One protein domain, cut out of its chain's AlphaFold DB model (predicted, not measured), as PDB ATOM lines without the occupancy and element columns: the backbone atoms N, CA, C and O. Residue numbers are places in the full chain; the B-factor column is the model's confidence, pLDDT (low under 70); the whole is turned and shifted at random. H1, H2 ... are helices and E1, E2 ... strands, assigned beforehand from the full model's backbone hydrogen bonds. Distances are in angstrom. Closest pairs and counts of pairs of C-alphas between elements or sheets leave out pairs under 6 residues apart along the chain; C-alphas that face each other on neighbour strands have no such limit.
ATOM      1  N   VAL A   3     355.501 379.827 381.171       95.62
ATOM      2  CA  VAL A   3     354.400 380.006 380.226       95.62
ATOM      3  C   VAL A   3     354.824 379.424 378.890       95.62
ATOM      4  O   VAL A   3     355.959 379.609 378.461       95.62
ATOM      5  N   GLN A   4     353.927 378.692 378.244       96.12
ATOM      6  CA  GLN A   4     354.187 378.102 376.938       96.12
ATOM      7  C   GLN A   4     352.996 378.302 376.009       96.12
ATOM      8  O   GLN A   4     351.854 378.200 376.446       96.12
ATOM      9  N   ILE A   5     353.257 378.555 374.731       96.62
ATOM     10  CA  ILE A   5     352.236 378.550 373.683       96.62
ATOM     11  C   ILE A   5     352.355 377.226 372.947       96.62
ATOM     12  O   ILE A   5     353.402 376.920 372.378       96.62
ATOM     13  N   ILE A   6     351.279 376.450 372.946       96.31
ATOM     14  CA  ILE A   6     351.223 375.143 372.300       96.31
ATOM     15  C   ILE A   6     350.225 375.135 371.151       96.31
ATOM     16  O   ILE A   6     349.204 375.825 371.181       96.31
ATOM     17  N   LYS A   7     350.501 374.313 370.141       95.94
ATOM     18  CA  LYS A   7     349.598 374.072 369.018       95.94
ATOM     19  C   LYS A   7     348.683 372.891 369.342       95.94
ATOM     20  O   LYS A   7     349.145 371.764 369.483       95.94
ATOM     21  N   GLN A   8     347.382 373.149 369.459       92.94
ATOM     22  CA  GLN A   8     346.363 372.123 369.722       92.94
ATOM     23  C   GLN A   8     345.855 371.477 368.426       92.94
ATOM     24  O   GLN A   8     345.570 370.283 368.382       92.94
ATOM     25  N   SER A   9     345.725 372.267 367.359       91.56
ATOM     26  CA  SER A   9     345.302 371.797 366.036       91.56
ATOM     27  C   SER A   9     345.888 372.683 364.933       91.56
ATOM     28  O   SER A   9     346.700 373.565 365.205       91.56
ATOM     29  N   GLN A  10     345.502 372.467 363.670       89.25
ATOM     30  CA  GLN A  10     346.003 373.270 362.544       89.25
ATOM     31  C   GLN A  10     345.793 374.784 362.731       89.25
ATOM     32  O   GLN A  10     346.656 375.549 362.307       89.25
ATOM     33  N   SER A  11     344.719 375.188 363.417       92.25
ATOM     34  CA  SER A  11     344.319 376.596 363.582       92.25
ATOM     35  C   SER A  11     343.886 376.930 365.014       92.25
ATOM     36  O   SER A  11     343.022 377.780 365.220       92.25
ATOM     37  N   SER A  12     344.422 376.217 366.006       95.62
ATOM     38  CA  SER A  12     344.096 376.432 367.419       95.62
ATOM     39  C   SER A  12     345.350 376.356 368.271       95.62
ATOM     40  O   SER A  12     346.115 375.388 368.180       95.62
ATOM     41  N   TYR A  13     345.526 377.368 369.111       97.38
ATOM     42  CA  TYR A  13     346.685 377.555 369.967       97.38
ATOM     43  C   TYR A  13     346.225 377.800 371.399       97.38
ATOM     44  O   TYR A  13     345.156 378.369 371.637       97.38
ATOM     45  N   GLU A  14     347.035 377.357 372.352       97.38
ATOM     46  CA  GLU A  14     346.759 377.513 373.773       97.38
ATOM     47  C   GLU A  14     347.991 378.068 374.484       97.38
ATOM     48  O   GLU A  14     349.084 377.519 374.357       97.38
ATOM     49  N   LEU A  15     347.813 379.151 375.231       96.44
ATOM     50  CA  LEU A  15     348.805 379.690 376.148       96.44
ATOM     51  C   LEU A  15     348.569 379.045 377.505       96.44
ATOM     52  O   LEU A  15     347.483 379.174 378.055       96.44
ATOM     53  N   GLN A  16     349.556 378.330 378.029       96.00
ATOM     54  CA  GLN A  16     349.461 377.581 379.278       96.00
ATOM     55  C   GLN A  16     350.420 378.133 380.320       96.00
ATOM     56  O   GLN A  16     351.606 378.303 380.045       96.00
ATOM     57  N   HIS A  17     349.928 378.293 381.544       95.38
ATOM     58  CA  HIS A  17     350.728 378.605 382.723       95.38
ATOM     59  C   HIS A  17     351.008 377.332 383.513       95.38
ATOM     60  O   HIS A  17     350.101 376.544 383.797       95.38
ATOM     61  N   LYS A  18     352.277 377.117 383.860       94.00
ATOM     62  CA  LYS A  18     352.756 375.886 384.489       94.00
ATOM     63  C   LYS A  18     353.797 376.205 385.563       94.00
ATOM     64  O   LYS A  18     354.597 377.124 385.391       94.00
ATOM     65  N   PRO A  19     353.861 375.444 386.668       91.81
ATOM     66  CA  PRO A  19     354.884 375.664 387.693       91.81
ATOM     67  C   PRO A  19     356.305 375.390 387.171       91.81
ATOM     68  O   PRO A  19     357.246 376.058 387.585       91.81
ATOM     69  N   SER A  20     356.448 374.457 386.228       91.38
ATOM     70  CA  SER A  20     357.686 374.126 385.518       91.38
ATOM     71  C   SER A  20     357.366 373.598 384.114       91.38
ATOM     72  O   SER A  20     356.218 373.237 383.834       91.38
ATOM     73  N   LEU A  21     358.372 373.524 383.236       86.69
ATOM     74  CA  LEU A  21     358.210 373.042 381.858       86.69
ATOM     75  C   LEU A  21     357.678 371.597 381.811       86.69
ATOM     76  O   LEU A  21     356.723 371.309 381.090       86.69
ATOM     77  N   GLU A  22     358.226 370.716 382.652       88.81
ATOM     78  CA  GLU A  22     357.866 369.291 382.717       88.81
ATOM     79  C   GLU A  22     356.541 369.003 383.438       88.81
ATOM     80  O   GLU A  22     356.015 367.890 383.368       88.81
ATOM     81  N   SER A  23     355.974 369.991 384.139       89.06
ATOM     82  CA  SER A  23     354.711 369.813 384.852       89.06
ATOM     83  C   SER A  23     353.606 369.368 383.895       89.06
ATOM     84  O   SER A  23     353.457 369.904 382.804       89.06
ATOM     85  N   ARG A  24     352.759 368.425 384.304       87.75
ATOM     86  CA  ARG A  24     351.511 368.127 383.572       87.75
ATOM     87  C   ARG A  24     350.351 369.012 384.014       87.75
ATOM     88  O   ARG A  24     349.323 369.060 383.350       87.75
ATOM     89  N   VAL A  25     350.515 369.701 385.141       90.62
ATOM     90  CA  VAL A  25     349.507 370.592 385.707       90.62
ATOM     91  C   VAL A  25     349.564 371.929 384.983       90.62
ATOM     92  O   VAL A  25     350.614 372.580 384.967       90.62
ATOM     93  N   VAL A  26     348.422 372.322 384.423       91.81
ATOM     94  CA  VAL A  26     348.167 373.640 383.842       91.81
ATOM     95  C   VAL A  26     347.349 374.431 384.855       91.81
ATOM     96  O   VAL A  26     346.249 374.021 385.217       91.81
ATOM     97  N   THR A  27     347.902 375.534 385.355       91.06
ATOM     98  CA  THR A  27     347.226 376.379 386.351       91.06
ATOM     99  C   THR A  27     346.209 377.308 385.706       91.06
ATOM    100  O   THR A  27     345.187 377.621 386.306       91.06
ATOM    101  N   PHE A  28     346.497 377.751 384.485       90.44
ATOM    102  CA  PHE A  28     345.640 378.628 383.703       90.44
ATOM    103  C   PHE A  28     345.936 378.440 382.216       90.44
ATOM    104  O   PHE A  28     347.080 378.140 381.856       90.44
ATOM    105  N   ALA A  29     344.911 378.604 381.377       91.81
ATOM    106  CA  ALA A  29     345.060 378.528 379.935       91.81
ATOM    107  C   ALA A  29     344.157 379.513 379.184       91.81
ATOM    108  O   ALA A  29     342.981 379.663 379.517       91.81
ATOM    109  N   GLU A  30     344.699 380.104 378.120       94.25
ATOM    110  CA  GLU A  30     343.981 380.952 377.163       94.25
ATOM    111  C   GLU A  30     344.056 380.343 375.768       94.25
ATOM    112  O   GLU A  30     345.064 379.743 375.403       94.25
ATOM    113  N   ARG A  31     342.999 380.498 374.966       95.62
ATOM    114  CA  ARG A  31     342.914 379.905 373.626       95.62
ATOM    115  C   ARG A  31     342.643 380.955 372.572       95.62
ATOM    116  O   ARG A  31     341.761 381.791 372.747       95.62
ATOM    117  N   PHE A  32     343.351 380.850 371.454       95.81
ATOM    118  CA  PHE A  32     343.143 381.715 370.301       95.81
ATOM    119  C   PHE A  32     343.474 380.987 368.994       95.81
ATOM    120  O   PHE A  32     344.211 380.000 368.981       95.81
ATOM    121  N   SER A  33     342.924 381.467 367.880       93.56
ATOM    122  CA  SER A  33     343.207 380.926 366.542       93.56
ATOM    123  C   SER A  33     344.514 381.446 365.935       93.56
ATOM    124  O   SER A  33     344.992 380.886 364.951       93.56
ATOM    125  N   ASP A  34     345.098 382.487 366.527       93.50
ATOM    126  CA  ASP A  34     346.355 383.121 366.129       93.50
ATOM    127  C   ASP A  34     347.317 383.153 367.332       93.50
ATOM    128  O   ASP A  34     346.991 383.754 368.365       93.50
ATOM    129  N   PRO A  35     348.500 382.520 367.241       93.12
ATOM    130  CA  PRO A  35     349.444 382.492 368.345       93.12
ATOM    131  C   PRO A  35     350.109 383.849 368.605       93.12
ATOM    132  O   PRO A  35     350.597 384.064 369.712       93.12
ATOM    133  N   ALA A  36     350.127 384.778 367.642       93.38
ATOM    134  CA  ALA A  36     350.682 386.113 367.855       93.38
ATOM    135  C   ALA A  36     349.863 386.901 368.887       93.38
ATOM    136  O   ALA A  36     350.427 387.641 369.691       93.38
ATOM    137  N   VAL A  37     348.543 386.692 368.919       94.31
ATOM    138  CA  VAL A  37     347.661 387.295 369.931       94.31
ATOM    139  C   VAL A  37     347.998 386.770 371.325       94.31
ATOM    140  O   VAL A  37     348.102 387.560 372.257       94.31
ATOM    141  N   LEU A  38     348.248 385.464 371.456       94.56
ATOM    142  CA  LEU A  38     348.692 384.855 372.714       94.56
ATOM    143  C   LEU A  38     350.083 385.351 373.129       94.56
ATOM    144  O   LEU A  38     350.324 385.641 374.292       94.56
ATOM    145  N   LYS A  39     351.007 385.496 372.177       92.75
ATOM    146  CA  LYS A  39     352.355 386.005 372.452       92.75
ATOM    147  C   LYS A  39     352.329 387.453 372.950       92.75
ATOM    148  O   LYS A  39     353.121 387.807 373.814       92.75
ATOM    149  N   ASN A  40     351.403 388.259 372.428       92.06
ATOM    150  CA  ASN A  40     351.226 389.664 372.792       92.06
ATOM    151  C   ASN A  40     350.363 389.877 374.045       92.06
ATOM    152  O   ASN A  40     350.378 390.981 374.589       92.06
ATOM    153  N   SER A  41     349.611 388.869 374.511       90.94
ATOM    154  CA  SER A  41     348.812 388.999 375.740       90.94
ATOM    155  C   SER A  41     349.695 389.140 376.983       90.94
ATOM    156  O   SER A  41     349.277 389.747 377.968       90.94
ATOM    157  N   LEU A  42     350.938 388.647 376.914       88.81
ATOM    158  CA  LEU A  42     351.949 388.772 377.957       88.81
ATOM    159  C   LEU A  42     353.212 389.444 377.403       88.81
ATOM    160  O   LEU A  42     353.805 388.985 376.430       88.81
ATOM    161  N   SER A  43     353.665 390.514 378.057       89.19
ATOM    162  CA  SER A  43     354.934 391.182 377.731       89.19
ATOM    163  C   SER A  43     356.115 390.409 378.326       89.19
ATOM    164  O   SER A  43     356.618 390.769 379.387       89.19
ATOM    165  N   LEU A  44     356.511 389.313 377.672       91.00
ATOM    166  CA  LEU A  44     357.590 388.420 378.110       91.00
ATOM    167  C   LEU A  44     358.660 388.232 377.034       91.00
ATOM    168  O   LEU A  44     358.394 388.342 375.836       91.00
ATOM    169  N   GLU A  45     359.850 387.841 377.479       93.44
ATOM    170  CA  GLU A  45     360.926 387.378 376.606       93.44
ATOM    171  C   GLU A  45     360.666 385.924 376.188       93.44
ATOM    172  O   GLU A  45     360.893 384.974 376.943       93.44
ATOM    173  N   TRP A  46     360.137 385.754 374.978       95.19
ATOM    174  CA  TRP A  46     359.774 384.451 374.422       95.19
ATOM    175  C   TRP A  46     360.938 383.790 373.684       95.19
ATOM    176  O   TRP A  46     361.584 384.408 372.840       95.19
ATOM    177  N   GLN A  47     361.117 382.495 373.918       96.06
ATOM    178  CA  GLN A  47     362.084 381.639 373.235       96.06
ATOM    179  C   GLN A  47     361.346 380.587 372.405       96.06
ATOM    180  O   GLN A  47     360.330 380.052 372.849       96.06
ATOM    181  N   GLU A  48     361.823 380.306 371.193       95.31
ATOM    182  CA  GLU A  48     361.309 379.195 370.380       95.31
ATOM    183  C   GLU A  48     361.630 377.853 371.040       95.31
ATOM    184  O   GLU A  48     362.641 377.713 371.729       95.31
ATOM    185  N   SER A  49     360.738 376.877 370.868       93.25
ATOM    186  CA  SER A  49     360.913 375.535 371.423       93.25
ATOM    187  C   SER A  49     361.179 374.514 370.324       93.25
ATOM    188  O   SER A  49     360.531 374.533 369.284       93.25
ATOM    189  N   ASP A  50     362.070 373.563 370.606       90.94
ATOM    190  CA  ASP A  50     362.332 372.402 369.743       90.94
ATOM    191  C   ASP A  50     361.315 371.258 369.942       90.94
ATOM    192  O   ASP A  50     361.478 370.163 369.405       90.94
ATOM    193  N   THR A  51     360.279 371.460 370.764       88.75
ATOM    194  CA  THR A  51     359.285 370.418 371.068       88.75
ATOM    195  C   THR A  51     358.142 370.449 370.057       88.75
ATOM    196  O   THR A  51     357.530 371.487 369.846       88.75
ATOM    197  N   ASP A  52     357.785 369.285 369.511       84.62
ATOM    198  CA  ASP A  52     356.875 369.101 368.363       84.62
ATOM    199  C   ASP A  52     355.543 369.887 368.417       84.62
ATOM    200  O   ASP A  52     354.994 370.283 367.388       84.62
ATOM    201  N   ASN A  53     354.994 370.121 369.612       92.00
ATOM    202  CA  ASN A  53     353.725 370.827 369.819       92.00
ATOM    203  C   ASN A  53     353.842 372.126 370.630       92.00
ATOM    204  O   ASN A  53     352.821 372.783 370.852       92.00
ATOM    205  N   VAL A  54     355.041 372.503 371.074       94.56
ATOM    206  CA  VAL A  54     355.289 373.756 371.792       94.56
ATOM    207  C   VAL A  54     355.956 374.717 370.825       94.56
ATOM    208  O   VAL A  54     356.982 374.404 370.245       94.56
ATOM    209  N   LEU A  55     355.370 375.892 370.641       94.56
ATOM    210  CA  LEU A  55     355.905 376.883 369.712       94.56
ATOM    211  C   LEU A  55     356.875 377.826 370.418       94.56
ATOM    212  O   LEU A  55     357.982 378.059 369.942       94.56
ATOM    213  N   TRP A  56     356.459 378.345 371.576       96.12
ATOM    214  CA  TRP A  56     357.266 379.267 372.369       96.12
ATOM    215  C   TRP A  56     357.140 378.982 373.857       96.12
ATOM    216  O   TRP A  56     356.092 378.540 374.332       96.12
ATOM    217  N   VAL A  57     358.202 379.297 374.591       96.06
ATOM    218  CA  VAL A  57     358.281 379.228 376.050       96.06
ATOM    219  C   VAL A  57     358.818 380.554 376.578       96.06
ATOM    220  O   VAL A  57     359.689 381.166 375.967       96.06
ATOM    221  N   ALA A  58     358.309 380.999 377.721       95.31
ATOM    222  CA  ALA A  58     358.818 382.148 378.452       95.31
ATOM    223  C   ALA A  58     358.869 381.846 379.954       95.31
ATOM    224  O   ALA A  58     358.073 381.059 380.484       95.31
ATOM    225  N   GLN A  59     359.801 382.496 380.652       92.94
ATOM    226  CA  GLN A  59     359.775 382.558 382.110       92.94
ATOM    227  C   GLN A  59     358.901 383.733 382.531       92.94
ATOM    228  O   GLN A  59     359.125 384.875 382.143       92.94
ATOM    229  N   TYR A  60     357.878 383.426 383.316       84.31
ATOM    230  CA  TYR A  60     357.046 384.402 383.994       84.31
ATOM    231  C   TYR A  60     357.596 384.594 385.401       84.31
ATOM    232  O   TYR A  60     357.304 383.819 386.328       84.31
TER     233      TYR A  60
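AT A GLANCE: This is residues 3 to 60 of the 64 residues of an uncharacterized protein of Cytobacillus praedii (UniProt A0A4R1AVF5). The model shows a single strongly twisted and curled wall of five antiparallel strands, with the one short helix H1 packed over one face, closest to E2, and no named helix on the other face. The inner strands E1 and E2 lie close to the middle of the rounded body, while the short strand E4 at one edge and the helix H1 are the elements farthest from it. The printed part has 58 residues, with five named strands and one named helix that follow each other as E1, E2, E3, H1, E4, E5; across the sheet the strands stand in the order E3, E2, E1, E5, E4. The class is mostly strand, and E1, E2 and E3 make a meander, each strand the antiparallel neighbour of the one before. The whole is compact, with a radius of gyration of the C-alphas of 10.3 A and spans of 26 by 22 by 22 A.

HOW THE PARTS SIT: E1, residues 3 to 9, and E2, residues 12 to 18, form a hairpin over a tight link of two residues. They are antiparallel at 150 degrees between their directions, and N 6 and O 14 are 2.8 A apart, within hydrogen-bond range, as are N 14 and O 6 at 2.9 A. E3, residues 28 to 32, is an edge strand and forms a hairpin with E2, antiparallel at 162 degrees. Across this pair N 15 and O 30 are 2.8 A apart and N 30 and O 15 are 2.9 A apart, both within hydrogen-bond range. A tight link leads from E3 to H1, residues 35 to 41, which is on the sheet. The closest C-alphas of H1 and E2 are those of Pro 35 and Tyr 13, 5.9 A apart. The closest of H1 and E3 are those of Leu 38 and Phe 32, 6.8 A apart, and the closest of H1 and E1 are those of Pro 35 and Ile 5, 7.2 A apart. In H1 every O i to N i+4 pair is within hydrogen-bond range. E4, residues 46 to 48, is the other edge strand and forms a hairpin with E5, residues 54 to 59, antiparallel at 145 degrees; N 47 and O 57 are 2.8 A apart, within hydrogen-bond range. E5 is also the antiparallel neighbour of E1, at 166 degrees, with N 3 and O 58 at 2.9 A and N 58 and O 3 at 2.8 A, both within hydrogen-bond range. H1 and E5 are near each other, with 5 pairs of C-alphas within 10 A. E2 and E4, E3 and E4, and E3 and E5 are apart.

IN THESE COORDINATES: E1 begins with C-alpha 3 at (354.400, 380.006, 380.226) and measures 18.7 A from first to last C-alpha. E2 is 19.1 A long and E3 14.0 A. H1 begins with C-alpha 35 at (349.444, 382.492, 368.345) and is 9.9 A long. E4, of three residues, is 6.8 A long. E5 is 14.3 A long and ends with C-alpha 59 at (359.775, 382.558, 382.110).

THE WHOLE: The two C-alphas farthest apart are those of Gln 10 and Pro 19, at 26.8 A, while the first and last printed C-alphas, those of Val 3 and Tyr 60, are 6.4 A apart. The printed part has no cut. No link is long; that from E2 to E3, with nine residues, is short, and the other four are tight. The mean pLDDT of the printed part is 92.9, and no printed residue is under 70.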